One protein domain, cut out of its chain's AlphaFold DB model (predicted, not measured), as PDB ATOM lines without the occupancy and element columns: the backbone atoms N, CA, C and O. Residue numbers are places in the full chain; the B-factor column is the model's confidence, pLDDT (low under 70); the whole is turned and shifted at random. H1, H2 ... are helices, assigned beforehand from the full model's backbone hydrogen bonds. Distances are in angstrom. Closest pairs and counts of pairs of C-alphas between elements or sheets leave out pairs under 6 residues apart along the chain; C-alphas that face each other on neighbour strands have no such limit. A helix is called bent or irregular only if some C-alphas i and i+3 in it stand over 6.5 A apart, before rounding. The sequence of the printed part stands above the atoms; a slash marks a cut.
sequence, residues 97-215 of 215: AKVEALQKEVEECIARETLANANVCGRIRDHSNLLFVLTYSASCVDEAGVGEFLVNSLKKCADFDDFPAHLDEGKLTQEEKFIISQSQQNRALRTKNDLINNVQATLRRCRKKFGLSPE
ATOM      1  N   ALA A  97     198.545 309.392 370.150       47.53
ATOM      2  CA  ALA A  97     198.080 308.201 369.432       47.53
ATOM      3  C   ALA A  97     198.828 306.925 369.861       47.53
ATOM      4  O   ALA A  97     198.247 305.844 369.972       47.53
ATOM      5  N   LYS A  98     200.131 307.037 370.150       44.44
ATOM      6  CA  LYS A  98     200.928 305.922 370.671       44.44
ATOM      7  C   LYS A  98     200.533 305.560 372.105       44.44
ATOM      8  O   LYS A  98     200.469 304.377 372.429       44.44
ATOM      9  N   VAL A  99     200.264 306.548 372.957       46.69
ATOM     10  CA  VAL A  99     199.782 306.326 374.331       46.69
ATOM     11  C   VAL A  99     198.411 305.651 374.321       46.69
ATOM     12  O   VAL A  99     198.217 304.685 375.055       46.69
ATOM     13  N   GLU A 100     197.501 306.089 373.453       47.78
ATOM     14  CA  GLU A 100     196.173 305.496 373.286       47.78
ATOM     15  C   GLU A 100     196.251 304.042 372.794       47.78
ATOM     16  O   GLU A 100     195.618 303.152 373.367       47.78
ATOM     17  N   ALA A 101     197.100 303.762 371.799       54.00
ATOM     18  CA  ALA A 101     197.327 302.403 371.308       54.00
ATOM     19  C   ALA A 101     197.877 301.472 372.403       54.00
ATOM     20  O   ALA A 101     197.361 300.371 372.598       54.00
ATOM     21  N   LEU A 102     198.875 301.926 373.171       49.66
ATOM     22  CA  LEU A 102     199.415 301.155 374.297       49.66
ATOM     23  C   LEU A 102     198.394 300.975 375.427       49.66
ATOM     24  O   LEU A 102     198.378 299.933 376.083       49.66
ATOM     25  N   GLN A 103     197.548 301.971 375.683       52.81
ATOM     26  CA  GLN A 103     196.499 301.864 376.690       52.81
ATOM     27  C   GLN A 103     195.488 300.780 376.314       52.81
ATOM     28  O   GLN A 103     195.154 299.948 377.159       52.81
ATOM     29  N   LYS A 104     195.097 300.727 375.041       63.22
ATOM     30  CA  LYS A 104     194.220 299.685 374.515       63.22
ATOM     31  C   LYS A 104     194.837 298.287 374.621       63.22
ATOM     32  O   LYS A 104     194.163 297.361 375.059       63.22
ATOM     33  N   GLU A 105     196.121 298.128 374.296       62.22
ATOM     34  CA  GLU A 105     196.821 296.841 374.462       62.22
ATOM     35  C   GLU A 105     196.849 296.376 375.927       62.22
ATOM     36  O   GLU A 105     196.691 295.188 376.221       62.22
ATOM     37  N   VAL A 106     197.020 297.310 376.867       65.44
ATOM     38  CA  VAL A 106     196.986 297.009 378.303       65.44
ATOM     39  C   VAL A 106     195.589 296.576 378.741       65.44
ATOM     40  O   VAL A 106     195.467 295.571 379.437       65.44
ATOM     41  N   GLU A 107     194.546 297.291 378.325       66.38
ATOM     42  CA  GLU A 107     193.154 296.943 378.635       66.38
ATOM     43  C   GLU A 107     192.786 295.560 378.080       66.38
ATOM     44  O   GLU A 107     192.236 294.724 378.801       66.38
ATOM     45  N   GLU A 108     193.179 295.267 376.838       69.19
ATOM     46  CA  GLU A 108     192.992 293.948 376.231       69.19
ATOM     47  C   GLU A 108     193.738 292.852 376.998       69.19
ATOM     48  O   GLU A 108     193.206 291.753 377.185       69.19
ATOM     49  N   CYS A 109     194.952 293.128 377.476       71.62
ATOM     50  CA  CYS A 109     195.671 292.153 378.281       71.62
ATOM     51  C   CYS A 109     194.995 291.897 379.634       71.62
ATOM     52  O   CYS A 109     194.848 290.739 380.027       71.62
ATOM     53  N   ILE A 110     194.563 292.948 380.335       71.44
ATOM     54  CA  ILE A 110     193.869 292.806 381.621       71.44
ATOM     55  C   ILE A 110     192.601 291.968 381.421       71.44
ATOM     56  O   ILE A 110     192.367 291.023 382.173       71.44
ATOM     57  N   ALA A 111     191.837 292.222 380.355       73.06
ATOM     58  CA  ALA A 111     190.669 291.416 380.012       73.06
ATOM     59  C   ALA A 111     191.021 289.930 379.801       73.06
ATOM     60  O   ALA A 111     190.343 289.051 380.337       73.06
ATOM     61  N   ARG A 112     192.109 289.629 379.076       73.69
ATOM     62  CA  ARG A 112     192.576 288.246 378.867       73.69
ATOM     63  C   ARG A 112     193.026 287.574 380.163       73.69
ATOM     64  O   ARG A 112     192.675 286.417 380.390       73.69
ATOM     65  N   GLU A 113     193.788 288.267 381.011       77.44
ATOM     66  CA  GLU A 113     194.227 287.722 382.303       77.44
ATOM     67  C   GLU A 113     193.025 287.431 383.209       77.44
ATOM     68  O   GLU A 113     192.964 286.367 383.828       77.44
ATOM     69  N   THR A 114     192.027 288.314 383.221       76.88
ATOM     70  CA  THR A 114     190.784 288.096 383.962       76.88
ATOM     71  C   THR A 114     190.018 286.892 383.433       76.88
ATOM     72  O   THR A 114     189.682 286.018 384.221       76.88
ATOM     73  N   LEU A 115     189.799 286.757 382.125       79.56
ATOM     74  CA  LEU A 115     189.107 285.581 381.577       79.56
ATOM     75  C   LEU A 115     189.855 284.270 381.874       79.56
ATOM     76  O   LEU A 115     189.232 283.254 382.188       79.56
ATOM     77  N   ALA A 116     191.190 284.286 381.857       78.75
ATOM     78  CA  ALA A 116     191.994 283.132 382.248       78.75
ATOM     79  C   ALA A 116     191.831 282.789 383.741       78.75
ATOM     80  O   ALA A 116     191.649 281.619 384.090       78.75
ATOM     81  N   ASN A 117     191.855 283.791 384.625       80.25
ATOM     82  CA  ASN A 117     191.601 283.597 386.053       80.25
ATOM     83  C   ASN A 117     190.168 283.086 386.300       80.25
ATOM     84  O   ASN A 117     189.987 282.172 387.108       80.25
ATOM     85  N   ALA A 118     189.181 283.597 385.555       81.81
ATOM     86  CA  ALA A 118     187.794 283.140 385.601       81.81
ATOM     87  C   ALA A 118     187.693 281.661 385.204       81.81
ATOM     88  O   ALA A 118     187.079 280.864 385.898       81.81
ATOM     89  N   ASN A 119     188.363 281.237 384.131       80.81
ATOM     90  CA  ASN A 119     188.350 279.833 383.713       80.81
ATOM     91  C   ASN A 119     188.913 278.901 384.803       80.81
ATOM     92  O   ASN A 119     188.323 277.865 385.110       80.81
ATOM     93  N   VAL A 120     190.019 279.288 385.445       84.19
ATOM     94  CA  VAL A 120     190.589 278.523 386.569       84.19
ATOM     95  C   VAL A 120     189.620 278.480 387.752       84.19
ATOM     96  O   VAL A 120     189.368 277.409 388.304       84.19
ATOM     97  N   CYS A 121     189.040 279.624 388.120       83.88
ATOM     98  CA  CYS A 121     188.096 279.704 389.226       83.88
ATOM     99  C   CYS A 121     186.806 278.912 388.952       83.88
ATOM    100  O   CYS A 121     186.355 278.149 389.807       83.88
ATOM    101  N   GLY A 122     186.227 279.028 387.756       80.38
ATOM    102  CA  GLY A 122     185.013 278.327 387.335       80.38
ATOM    103  C   GLY A 122     185.145 276.802 387.419       80.38
ATOM    104  O   GLY A 122     184.213 276.122 387.850       80.38
ATOM    105  N   ARG A 123     186.339 276.269 387.130       82.25
ATOM    106  CA  ARG A 123     186.639 274.825 387.139       82.25
ATOM    107  C   ARG A 123     186.791 274.193 388.523       82.25
ATOM    108  O   ARG A 123     186.936 272.971 388.608       82.25
ATOM    109  N   ILE A 124     186.732 274.965 389.612       84.06
ATOM    110  CA  ILE A 124     186.792 274.423 390.983       84.06
ATOM    111  C   ILE A 124     185.669 273.403 391.219       84.06
ATOM    112  O   ILE A 124     185.885 272.379 391.869       84.06
ATOM    113  N   ARG A 125     184.468 273.646 390.681       81.88
ATOM    114  CA  ARG A 125     183.340 272.713 390.817       81.88
ATOM    115  C   ARG A 125     183.637 271.371 390.146       81.88
ATOM    116  O   ARG A 125     183.428 270.328 390.762       81.88
ATOM    117  N   ASP A 126     184.171 271.405 388.934       81.88
ATOM    118  CA  ASP A 126     184.471 270.197 388.163       81.88
ATOM    119  C   ASP A 126     185.587 269.384 388.821       81.88
ATOM    120  O   ASP A 126     185.469 268.169 388.959       81.88
ATOM    121  N   HIS A 127     186.621 270.053 389.336       84.25
ATOM    122  CA  HIS A 127     187.703 269.389 390.068       84.25
ATOM    123  C   HIS A 127     187.237 268.841 391.422       84.25
ATOM    124  O   HIS A 127     187.683 267.776 391.842       84.25
ATOM    125  N   SER A 128     186.281 269.499 392.084       82.56
ATOM    126  CA  SER A 128     185.656 268.963 393.302       82.56
ATOM    127  C   SER A 128     184.870 267.682 393.004       82.56
ATOM    128  O   SER A 128     184.959 266.711 393.755       82.56
ATOM    129  N   ASN A 129     184.141 267.652 391.884       82.69
ATOM    130  CA  ASN A 129     183.432 266.456 391.425       82.69
ATOM    131  C   ASN A 129     184.405 265.337 391.043       82.69
ATOM    132  O   ASN A 129     184.178 264.185 391.402       82.69
ATOM    133  N   LEU A 130     185.504 265.667 390.361       82.50
ATOM    134  CA  LEU A 130     186.542 264.701 390.017       82.50
ATOM    135  C   LEU A 130     187.158 264.080 391.276       82.50
ATOM    136  O   LEU A 130     187.244 262.857 391.361       82.50
ATOM    137  N   LEU A 131     187.510 264.894 392.279       83.50
ATOM    138  CA  LEU A 131     188.008 264.396 393.563       83.50
ATOM    139  C   LEU A 131     187.006 263.430 394.208       83.50
ATOM    140  O   LEU A 131     187.388 262.365 394.692       83.50
ATOM    141  N   PHE A 132     185.717 263.767 394.185       83.44
ATOM    142  CA  PHE A 132     184.669 262.894 394.708       83.44
ATOM    143  C   PHE A 132     184.583 261.561 393.947       83.44
ATOM    144  O   PHE A 132     184.516 260.505 394.571       83.44
ATOM    145  N   VAL A 133     184.631 261.583 392.613       82.75
ATOM    146  CA  VAL A 133     184.605 260.362 391.793       82.75
ATOM    147  C   VAL A 133     185.821 259.485 392.085       82.75
ATOM    148  O   VAL A 133     185.651 258.302 392.372       82.75
ATOM    149  N   LEU A 134     187.028 260.060 392.075       81.31
ATOM    150  CA  LEU A 134     188.273 259.326 392.319       81.31
ATOM    151  C   LEU A 134     188.283 258.675 393.703       81.31
ATOM    152  O   LEU A 134     188.603 257.494 393.828       81.31
ATOM    153  N   THR A 135     187.845 259.409 394.724       83.25
ATOM    154  CA  THR A 135     187.753 258.899 396.101       83.25
ATOM    155  C   THR A 135     186.610 257.913 396.319       83.25
ATOM    156  O   THR A 135     186.593 257.185 397.308       83.25
ATOM    157  N   TYR A 136     185.652 257.824 395.400       80.38
ATOM    158  CA  TYR A 136     184.602 256.819 395.493       80.38
ATOM    159  C   TYR A 136     184.965 255.502 394.795       80.38
ATOM    160  O   TYR A 136     184.495 254.448 395.238       80.38
ATOM    161  N   SER A 137     185.771 255.554 393.726       73.44
ATOM    162  CA  SER A 137     185.960 254.432 392.798       73.44
ATOM    163  C   SER A 137     187.402 253.967 392.579       73.44
ATOM    164  O   SER A 137     187.572 252.846 392.104       73.44
ATOM    165  N   ALA A 138     188.422 254.774 392.893       69.94
ATOM    166  CA  ALA A 138     189.784 254.523 392.413       69.94
ATOM    167  C   ALA A 138     190.884 254.670 393.476       69.94
ATOM    168  O   ALA A 138     191.685 253.753 393.634       69.94
ATOM    169  N   SER A 139     190.953 255.798 394.191       78.50
ATOM    170  CA  SER A 139     192.061 256.083 395.113       78.50
ATOM    171  C   SER A 139     191.648 257.009 396.254       78.50
ATOM    172  O   SER A 139     190.920 257.979 396.057       78.50
ATOM    173  N   CYS A 140     192.152 256.724 397.458       81.88
ATOM    174  CA  CYS A 140     191.999 257.582 398.637       81.88
ATOM    175  C   CYS A 140     193.167 258.552 398.844       81.88
ATOM    176  O   CYS A 140     193.287 259.135 399.925       81.88
ATOM    177  N   VAL A 141     194.031 258.687 397.842       76.81
ATOM    178  CA  VAL A 141     195.184 259.584 397.828       76.81
ATOM    179  C   VAL A 141     194.979 260.607 396.714       76.81
ATOM    180  O   VAL A 141     194.436 260.286 395.656       76.81
ATOM    181  N   ASP A 142     195.409 261.846 396.944       71.25
ATOM    182  CA  ASP A 142     195.355 262.919 395.947       71.25
ATOM    183  C   ASP A 142     196.495 262.806 394.915       71.25
ATOM    184  O   ASP A 142     197.288 263.723 394.733       71.25
ATOM    185  N   GLU A 143     196.618 261.656 394.249       64.56
ATOM    186  CA  GLU A 143     197.728 261.387 393.315       64.56
ATOM    187  C   GLU A 143     197.740 262.330 392.106       64.56
ATOM    188  O   GLU A 143     198.796 262.636 391.559       64.56
ATOM    189  N   ALA A 144     196.568 262.818 391.700       67.38
ATOM    190  CA  ALA A 144     196.419 263.738 390.577       67.38
ATOM    191  C   ALA A 144     196.565 265.222 390.976       67.38
ATOM    192  O   ALA A 144     196.351 266.094 390.133       67.38
ATOM    193  N   GLY A 145     196.900 265.524 392.239       77.06
ATOM    194  CA  GLY A 145     197.061 266.898 392.734       77.06
ATOM    195  C   GLY A 145     195.785 267.743 392.628       77.06
ATOM    196  O   GLY A 145     195.847 268.967 392.492       77.06
ATOM    197  N   VAL A 146     194.613 267.105 392.652       78.19
ATOM    198  CA  VAL A 146     193.308 267.756 392.492       78.19
ATOM    199  C   VAL A 146     192.996 268.607 393.716       78.19
ATOM    200  O   VAL A 146     192.516 269.732 393.581       78.19
ATOM    201  N   GLY A 147     193.305 268.109 394.912       77.62
ATOM    202  CA  GLY A 147     193.193 268.854 396.162       77.62
ATOM    203  C   GLY A 147     194.087 270.091 396.175       77.62
ATOM    204  O   GLY A 147     193.628 271.180 396.525       77.62
ATOM    205  N   GLU A 148     195.335 269.964 395.722       80.75
ATOM    206  CA  GLU A 148     196.240 271.110 395.588       80.75
ATOM    207  C   GLU A 148     195.722 272.136 394.568       80.75
ATOM    208  O   GLU A 148     195.675 273.335 394.866       80.75
ATOM    209  N   PHE A 149     195.276 271.684 393.389       81.69
ATOM    210  CA  PHE A 149     194.672 272.555 392.380       81.69
ATOM    211  C   PHE A 149     193.488 273.332 392.962       81.69
ATOM    212  O   PHE A 149     193.417 274.553 392.816       81.69
ATOM    213  N   LEU A 150     192.584 272.649 393.663       81.88
ATOM    214  CA  LEU A 150     191.403 273.243 394.285       81.88
ATOM    215  C   LEU A 150     191.762 274.363 395.272       81.88
ATOM    216  O   LEU A 150     191.171 275.445 395.232       81.88
ATOM    217  N   VAL A 151     192.761 274.133 396.127       81.44
ATOM    218  CA  VAL A 151     193.213 275.116 397.124       81.44
ATOM    219  C   VAL A 151     193.930 276.298 396.466       81.44
ATOM    220  O   VAL A 151     193.714 277.449 396.854       81.44
ATOM    221  N   ASN A 152     194.764 276.043 395.456       81.44
ATOM    222  CA  ASN A 152     195.531 277.083 394.769       81.44
ATOM    223  C   ASN A 152     194.668 277.937 393.825       81.44
ATOM    224  O   ASN A 152     194.929 279.134 393.667       81.44
ATOM    225  N   SER A 153     193.610 277.358 393.254       81.75
ATOM    226  CA  SER A 153     192.705 278.033 392.314       81.75
ATOM    227  C   SER A 153     191.874 279.134 392.965       81.75
ATOM    228  O   SER A 153     191.523 280.102 392.300       81.75
ATOM    229  N   LEU A 154     191.636 279.073 394.279       80.50
ATOM    230  CA  LEU A 154     190.914 280.128 394.995       80.50
ATOM    231  C   LEU A 154     191.585 281.499 394.923       80.50
ATOM    232  O   LEU A 154     190.892 282.512 394.911       80.50
ATOM    233  N   LYS A 155     192.920 281.561 394.829       79.12
ATOM    234  CA  LYS A 155     193.610 282.849 394.634       79.12
ATOM    235  C   LYS A 155     193.197 283.516 393.323       79.12
ATOM    236  O   LYS A 155     193.236 284.733 393.231       79.12
ATOM    237  N   LYS A 156     192.806 282.725 392.321       80.81
ATOM    238  CA  LYS A 156     192.318 283.211 391.025       80.81
ATOM    239  C   LYS A 156     190.857 283.642 391.060       80.81
ATOM    240  O   LYS A 156     190.422 284.332 390.152       80.81
ATOM    241  N   CYS A 157     190.130 283.283 392.113       80.94
ATOM    242  CA  CYS A 157     188.764 283.731 392.348       80.94
ATOM    243  C   CYS A 157     188.681 285.110 393.017       80.94
ATOM    244  O   CYS A 157     187.591 285.664 393.091       80.94
ATOM    245  N   ALA A 158     189.794 285.645 393.536       73.50
ATOM    246  CA  ALA A 158     189.797 286.881 394.322       73.50
ATOM    247  C   ALA A 158     189.285 288.098 393.536       73.50
ATOM    248  O   ALA A 158     188.681 288.985 394.123       73.50
ATOM    249  N   ASP A 159     189.472 288.102 392.216       70.00
ATOM    250  CA  ASP A 159     189.083 289.214 391.344       70.00
ATOM    251  C   ASP A 159     187.578 289.208 390.981       70.00
ATOM    252  O   ASP A 159     187.141 290.039 390.190       70.00
ATOM    253  N   PHE A 160     186.787 288.264 391.514       78.69
ATOM    254  CA  PHE A 160     185.393 288.008 391.114       78.69
ATOM    255  C   PHE A 160     184.388 288.166 392.262       78.69
ATOM    256  O   PHE A 160     183.386 287.453 392.296       78.69
ATOM    257  N   ASP A 161     184.651 289.069 393.212       68.19
ATOM    258  CA  ASP A 161     183.645 289.456 394.216       68.19
ATOM    259  C   ASP A 161     182.437 290.149 393.540       68.19
ATOM    260  O   ASP A 161     181.298 289.872 393.904       68.19
ATOM    261  N   ASP A 162     182.690 290.926 392.479       64.81
ATOM    262  CA  ASP A 162     181.694 291.534 391.585       64.81
ATOM    263  C   ASP A 162     182.038 291.253 390.106       64.81
ATOM    264  O   ASP A 162     183.035 290.595 389.790       64.81
ATOM    265  N   PHE A 163     181.202 291.701 389.158       68.62
ATOM    266  CA  PHE A 163     181.549 291.608 387.734       68.62
ATOM    267  C   PHE A 163     182.776 292.495 387.437       68.62
ATOM    268  O   PHE A 163     182.766 293.666 387.823       68.62
ATOM    269  N   PRO A 164     183.830 291.990 386.763       75.62
ATOM    270  CA  PRO A 164     185.048 292.770 386.567       75.62
ATOM    271  C   PRO A 164     184.786 294.039 385.743       75.62
ATOM    272  O   PRO A 164     184.381 293.961 384.586       75.62
ATOM    273  N   ALA A 165     185.044 295.211 386.334       73.50
ATOM    274  CA  ALA A 165     184.660 296.514 385.775       73.50
ATOM    275  C   ALA A 165     185.307 296.846 384.416       73.50
ATOM    276  O   ALA A 165     184.782 297.655 383.657       73.50
ATOM    277  N   HIS A 166     186.451 296.234 384.102       74.88
ATOM    278  CA  HIS A 166     187.161 296.397 382.830       74.88
ATOM    279  C   HIS A 166     186.674 295.446 381.727       74.88
ATOM    280  O   HIS A 166     187.194 295.495 380.613       74.88
ATOM    281  N   LEU A 167     185.720 294.556 382.018       78.25
ATOM    282  CA  LEU A 167     185.091 293.709 381.011       78.25
ATOM    283  C   LEU A 167     183.820 294.371 380.477       78.25
ATOM    284  O   LEU A 167     182.967 294.837 381.223       78.25
ATOM    285  N   ASP A 168     183.679 294.360 379.156       78.88
ATOM    286  CA  ASP A 168     182.469 294.801 378.469       78.88
ATOM    287  C   ASP A 168     181.547 293.597 378.252       78.88
ATOM    288  O   ASP A 168     181.798 292.754 377.385       78.88
ATOM    289  N   GLU A 169     180.474 293.510 379.041       77.94
ATOM    290  CA  GLU A 169     179.517 292.403 378.987       77.94
ATOM    291  C   GLU A 169     178.882 292.234 377.595       77.94
ATOM    292  O   GLU A 169     178.582 291.111 377.181       77.94
ATOM    293  N   GLY A 170     178.715 293.319 376.832       77.44
ATOM    294  CA  GLY A 170     178.161 293.273 375.477       77.44
ATOM    295  C   GLY A 170     179.085 292.589 374.470       77.44
ATOM    296  O   GLY A 170     178.621 292.090 373.445       77.44
ATOM    297  N   LYS A 171     180.388 292.526 374.763       79.00
ATOM    298  CA  LYS A 171     181.387 291.894 373.894       79.00
ATOM    299  C   LYS A 171     181.670 290.446 374.262       79.00
ATOM    300  O   LYS A 171     182.202 289.730 373.416       79.00
ATOM    301  N   LEU A 172     181.353 290.018 375.484       80.00
ATOM    302  CA  LEU A 172     181.621 288.656 375.947       80.00
ATOM    303  C   LEU A 172     180.748 287.620 375.236       80.00
ATOM    304  O   LEU A 172     179.553 287.836 375.017       80.00
ATOM    305  N   THR A 173     181.330 286.459 374.944       81.25
ATOM    306  CA  THR A 173     180.567 285.298 374.479       81.25
ATOM    307  C   THR A 173     179.710 284.725 375.611       81.25
ATOM    308  O   THR A 173     179.948 284.973 376.796       81.25
ATOM    309  N   GLN A 174     178.706 283.915 375.266       80.50
ATOM    310  CA  GLN A 174     177.861 283.263 376.270       80.50
ATOM    311  C   GLN A 174     178.668 282.337 377.199       80.50
ATOM    312  O   GLN A 174     178.379 282.252 378.392       80.50
ATOM    313  N   GLU A 175     179.691 281.669 376.664       77.75
ATOM    314  CA  GLU A 175     180.587 280.804 377.434       77.75
ATOM    315  C   GLU A 175     181.437 281.613 378.425       77.75
ATOM    316  O   GLU A 175     181.525 281.254 379.598       77.75
ATOM    317  N   GLU A 176     181.991 282.751 377.996       80.38
ATOM    318  CA  GLU A 176     182.761 283.651 378.864       80.38
ATOM    319  C   GLU A 176     181.902 284.184 380.019       80.38
ATOM    320  O   GLU A 176     182.326 284.163 381.176       80.38
ATOM    321  N   LYS A 177     180.658 284.588 379.730       81.81
ATOM    322  CA  LYS A 177     179.692 285.020 380.755       81.81
ATOM    323  C   LYS A 177     179.387 283.909 381.754       81.81
ATOM    324  O   LYS A 177     179.365 284.148 382.962       81.81
ATOM    325  N   PHE A 178     179.186 282.686 381.265       81.88
ATOM    326  CA  PHE A 178     178.945 281.526 382.119       81.88
ATOM    327  C   PHE A 178     180.136 281.239 383.044       81.88
ATOM    328  O   PHE A 178     179.950 281.021 384.242       81.88
ATOM    329  N   ILE A 179     181.363 281.300 382.520       81.25
ATOM    330  CA  ILE A 179     182.592 281.093 383.295       81.25
ATOM    331  C   ILE A 179     182.762 282.174 384.374       81.25
ATOM    332  O   ILE A 179     183.107 281.850 385.514       81.25
ATOM    333  N   ILE A 180     182.489 283.442 384.056       85.06
ATOM    334  CA  ILE A 180     182.535 284.539 385.036       85.06
ATOM    335  C   ILE A 180     181.490 284.321 386.136       85.06
ATOM    336  O   ILE A 180     181.830 284.389 387.315       85.06
ATOM    337  N   SER A 181     180.252 283.963 385.779       84.88
ATOM    338  CA  SER A 181     179.196 283.676 386.762       84.88
ATOM    339  C   SER A 181     179.556 282.503 387.683       84.88
ATOM    340  O   SER A 181     179.386 282.579 388.900       84.88
ATOM    341  N   GLN A 182     180.118 281.424 387.131       84.19
ATOM    342  CA  GLN A 182     180.615 280.297 387.926       84.19
ATOM    343  C   GLN A 182     181.761 280.716 388.855       84.19
ATOM    344  O   GLN A 182     181.850 280.227 389.980       84.19
ATOM    345  N   SER A 183     182.619 281.636 388.411       86.31
ATOM    346  CA  SER A 183     183.718 282.170 389.223       86.31
ATOM    347  C   SER A 183     183.207 282.973 390.417       86.31
ATOM    348  O   SER A 183     183.650 282.729 391.538       86.31
ATOM    349  N   GLN A 184     182.216 283.842 390.202       85.56
ATOM    350  CA  GLN A 184     181.543 284.599 391.264       85.56
ATOM    351  C   GLN A 184     180.879 283.666 392.283       85.56
ATOM    352  O   GLN A 184     181.082 283.800 393.488       85.56
ATOM    353  N   GLN A 185     180.150 282.648 391.813       83.44
ATOM    354  CA  GLN A 185     179.542 281.652 392.702       83.44
ATOM    355  C   GLN A 185     180.595 280.882 393.506       83.44
ATOM    356  O   GLN A 185     180.448 280.695 394.714       83.44
ATOM    357  N   ASN A 186     181.679 280.445 392.861       83.75
ATOM    358  CA  ASN A 186     182.754 279.721 393.534       83.75
ATOM    359  C   ASN A 186     183.468 280.594 394.573       83.75
ATOM    360  O   ASN A 186     183.830 280.081 395.631       83.75
ATOM    361  N   ARG A 187     183.633 281.891 394.298       82.62
ATOM    362  CA  ARG A 187     184.184 282.871 395.235       82.62
ATOM    363  C   ARG A 187     183.271 283.099 396.441       82.62
ATOM    364  O   ARG A 187     183.757 283.055 397.569       82.62
ATOM    365  N   ALA A 188     181.974 283.295 396.210       78.69
ATOM    366  CA  ALA A 188     180.992 283.558 397.261       78.69
ATOM    367  C   ALA A 188     180.781 282.357 398.197       78.69
ATOM    368  O   ALA A 188     180.548 282.528 399.392       78.69
ATOM    369  N   LEU A 189     180.862 281.136 397.665       77.44
ATOM    370  CA  LEU A 189     180.483 279.921 398.391       77.44
ATOM    371  C   LEU A 189     181.648 279.179 399.046       77.44
ATOM    372  O   LEU A 189     181.407 278.216 399.775       77.44
ATOM    373  N   ARG A 190     182.906 279.533 398.751       79.94
ATOM    374  CA  ARG A 190     184.055 278.737 399.198       79.94
ATOM    375  C   ARG A 190     185.180 279.597 399.743       79.94
ATOM    376  O   ARG A 190     185.762 280.415 399.034       79.94
ATOM    377  N   THR A 191     185.573 279.318 400.982       82.75
ATOM    378  CA  THR A 191     186.845 279.801 401.518       82.75
ATOM    379  C   THR A 191     187.961 278.784 401.296       82.75
ATOM    380  O   THR A 191     187.735 277.595 401.042       82.75
ATOM    381  N   LYS A 192     189.208 279.249 401.437       81.06
ATOM    382  CA  LYS A 192     190.389 278.377 401.406       81.06
ATOM    383  C   LYS A 192     190.308 277.278 402.458       81.06
ATOM    384  O   LYS A 192     190.612 276.129 402.152       81.06
ATOM    385  N   ASN A 193     189.867 277.624 403.662       83.31
ATOM    386  CA  ASN A 193     189.754 276.670 404.755       83.31
ATOM    387  C   ASN A 193     188.655 275.641 404.475       83.31
ATOM    388  O   ASN A 193     188.878 274.460 404.713       83.31
ATOM    389  N   ASP A 194     187.525 276.049 403.892       84.25
ATOM    390  CA  ASP A 194     186.447 275.116 403.538       84.25
ATOM    391  C   ASP A 194     186.900 274.099 402.494       84.25
ATOM    392  O   ASP A 194     186.620 272.909 402.629       84.25
ATOM    393  N   LEU A 195     187.643 274.541 401.474       82.62
ATOM    394  CA  LEU A 195     188.180 273.642 400.452       82.62
ATOM    395  C   LEU A 195     189.231 272.688 401.026       82.62
ATOM    396  O   LEU A 195     189.143 271.491 400.764       82.62
ATOM    397  N   ILE A 196     190.155 273.173 401.863       85.12
ATOM    398  CA  ILE A 196     191.127 272.313 402.563       85.12
ATOM    399  C   ILE A 196     190.399 271.264 403.412       85.12
ATOM    400  O   ILE A 196     190.654 270.066 403.273       85.12
ATOM    401  N   ASN A 197     189.455 271.703 404.246       86.50
ATOM    402  CA  ASN A 197     188.695 270.826 405.131       86.50
ATOM    403  C   ASN A 197     187.882 269.800 404.337       86.50
ATOM    404  O   ASN A 197     187.837 268.630 404.713       86.50
ATOM    405  N   ASN A 198     187.268 270.204 403.222       85.38
ATOM    406  CA  ASN A 198     186.491 269.308 402.372       85.38
ATOM    407  C   ASN A 198     187.373 268.257 401.680       85.38
ATOM    408  O   ASN A 198     187.021 267.076 401.672       85.38
ATOM    409  N   VAL A 199     188.533 268.656 401.146       87.38
ATOM    410  CA  VAL A 199     189.507 267.731 400.544       87.38
ATOM    411  C   VAL A 199     189.956 266.703 401.584       87.38
ATOM    412  O   VAL A 199     189.803 265.499 401.372       87.38
ATOM    413  N   GLN A 200     190.410 267.163 402.753       88.62
ATOM    414  CA  GLN A 200     190.857 266.286 403.839       88.62
ATOM    415  C   GLN A 200     189.739 265.360 404.339       88.62
ATOM    416  O   GLN A 200     189.954 264.161 404.511       88.62
ATOM    417  N   ALA A 201     188.524 265.881 404.538       88.44
ATOM    418  CA  ALA A 201     187.378 265.086 404.976       88.44
ATOM    419  C   ALA A 201     186.970 264.035 403.936       88.44
ATOM    420  O   ALA A 201     186.535 262.939 404.295       88.44
ATOM    421  N   THR A 202     187.102 264.345 402.648       87.62
ATOM    422  CA  THR A 202     186.798 263.417 401.555       87.62
ATOM    423  C   THR A 202     187.811 262.277 401.509       87.62
ATOM    424  O   THR A 202     187.406 261.113 401.545       87.62
ATOM    425  N   LEU A 203     189.111 262.581 401.566       87.25
ATOM    426  CA  LEU A 203     190.163 261.562 401.631       87.25
ATOM    427  C   LEU A 203     190.034 260.704 402.899       87.25
ATOM    428  O   LEU A 203     190.060 259.476 402.824       87.25
ATOM    429  N   ARG A 204     189.774 261.320 404.062       87.94
ATOM    430  CA  ARG A 204     189.542 260.598 405.325       87.94
ATOM    431  C   ARG A 204     188.342 259.651 405.236       87.94
ATOM    432  O   ARG A 204     188.429 258.508 405.689       87.94
ATOM    433  N   ARG A 205     187.222 260.095 404.648       87.75
ATOM    434  CA  ARG A 205     186.031 259.250 404.436       87.75
ATOM    435  C   ARG A 205     186.322 258.083 403.497       87.75
ATOM    436  O   ARG A 205     185.886 256.972 403.791       87.75
ATOM    437  N   CYS A 206     187.079 258.317 402.427       89.12
ATOM    438  CA  CYS A 206     187.541 257.256 401.535       89.12
ATOM    439  C   CYS A 206     188.362 256.214 402.301       89.12
ATOM    440  O   CYS A 206     187.998 255.041 402.318       89.12
ATOM    441  N   ARG A 207     189.407 256.642 403.025       86.81
ATOM    442  CA  ARG A 207     190.275 255.734 403.795       86.81
ATOM    443  C   ARG A 207     189.477 254.898 404.790       86.81
ATOM    444  O   ARG A 207     189.625 253.681 404.812       86.81
ATOM    445  N   LYS A 208     188.545 255.522 405.521       86.88
ATOM    446  CA  LYS A 208     187.634 254.815 406.434       86.88
ATOM    447  C   LYS A 208     186.779 253.766 405.715       86.88
ATOM    448  O   LYS A 208     186.633 252.661 406.227       86.88
ATOM    449  N   LYS A 209     186.217 254.092 404.544       84.81
ATOM    450  CA  LYS A 209     185.386 253.172 403.746       84.81
ATOM    451  C   LYS A 209     186.164 251.925 403.308       84.81
ATOM    452  O   LYS A 209     185.592 250.843 403.290       84.81
ATOM    453  N   PHE A 210     187.446 252.078 402.984       83.94
ATOM    454  CA  PHE A 210     188.310 250.988 402.519       83.94
ATOM    455  C   PHE A 210     189.178 250.357 403.624       83.94
ATOM    456  O   PHE A 210     190.047 249.547 403.321       83.94
ATOM    457  N   GLY A 211     188.954 250.697 404.901       82.38
ATOM    458  CA  GLY A 211     189.699 250.117 406.029       82.38
ATOM    459  C   GLY A 211     191.181 250.513 406.086       82.38
ATOM    460  O   GLY A 211     191.986 249.792 406.667       82.38
ATOM    461  N   LEU A 212     191.551 251.640 405.475       81.00
ATOM    462  CA  LEU A 212     192.919 252.158 405.451       81.00
ATOM    463  C   LEU A 212     193.205 252.998 406.706       81.00
ATOM    464  O   LEU A 212     192.310 253.672 407.223       81.00
ATOM    465  N   SER A 213     194.464 253.008 407.165       73.94
ATOM    466  CA  SER A 213     194.877 253.831 408.313       73.94
ATOM    467  C   SER A 213     194.606 255.318 408.050       73.94
ATOM    468  O   SER A 213     194.911 255.794 406.945       73.94
ATOM    469  N   PRO A 214     194.064 256.064 409.030       64.94
ATOM    470  CA  PRO A 214     194.050 257.517 408.969       64.94
ATOM    471  C   PRO A 214     195.493 258.042 409.031       64.94
ATOM    472  O   PRO A 214     196.314 257.499 409.771       64.94
ATOM    473  N   GLU A 215     195.779 259.058 408.222       60.38
ATOM    474  CA  GLU A 215     196.933 259.956 408.384       60.38
ATOM    475  C   GLU A 215     196.464 261.242 409.067       60.38
ATOM    476  O   GLU A 215     195.316 261.676 408.775       60.38
TER     477      GLU A 215
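What this domain is: This is residues 97 to 215 of the 215 residues of the protein "Putative secreted protein" of Sorangium cellulosum (strain So ce56) (UniProt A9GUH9). Three helices, H2, H3 and H5, make a lengthwise up-and-down bundle, each running against the one before it, and the long helix H1 extends beyond it, its residues 97 to 106 sticking out as an arm. H4 crosses H1 and H3 where those two meet. The 119 printed residues have five named helices, H1 to H5 in order, and no named strand: all helix. The whole is loose, with a radius of gyration of the C-alphas of 18.3 A and spans of 69 by 24 by 22 A.

How they stand to each other: H1, residues 97 to 122, and H2, residues 124 to 137, meet only through their link. H3, residues 146 to 160, is the hub, touching four helices. It touches H1 at a steep tilt of 42 degrees, closest at the C-alphas of Asn 117 and Lys 156, 5.0 A. H2 and H3 form a hairpin at a shallow tilt of 16 degrees, closest at C-alphas 124 and 150, 5.8 A. H4, residues 174 to 189, touches H3 about perpendicular at 77 degrees, closest at C-alphas 160 and 184, 5.1 A. H5, residues 192 to 209, touches H3, closest at C-alphas 147 and 199, 5.8 A; H1 and H5 are apart. Every O i to N i+4 pair is within hydrogen-bond range in H1, H2, H4 and H5; in H3 5 of 11 are, beside 8 of 12 O i to N i+3 pairs.

Where its parts are: H1 begins at C-alpha 97 (198.080, 308.201, 369.432) and is 37.2 A long. H2 measures 20.1 A, H3 21.8 A and H4 22.5 A. H3 is only just irregular, with C-alphas 156 and 159 6.8 A apart. H5, 25.8 A, ends at C-alpha 209 (185.386, 253.172, 403.746).

The domain as a whole: The C-alphas of Ala 97 and Gly 211, the two farthest apart, are 69.2 A from each other. The printed part has no cut. The link from H3 to H4, residues 161 to 173, is long. The mean pLDDT of the printed part is 77.5; residues 97 to 108 are among those under 70.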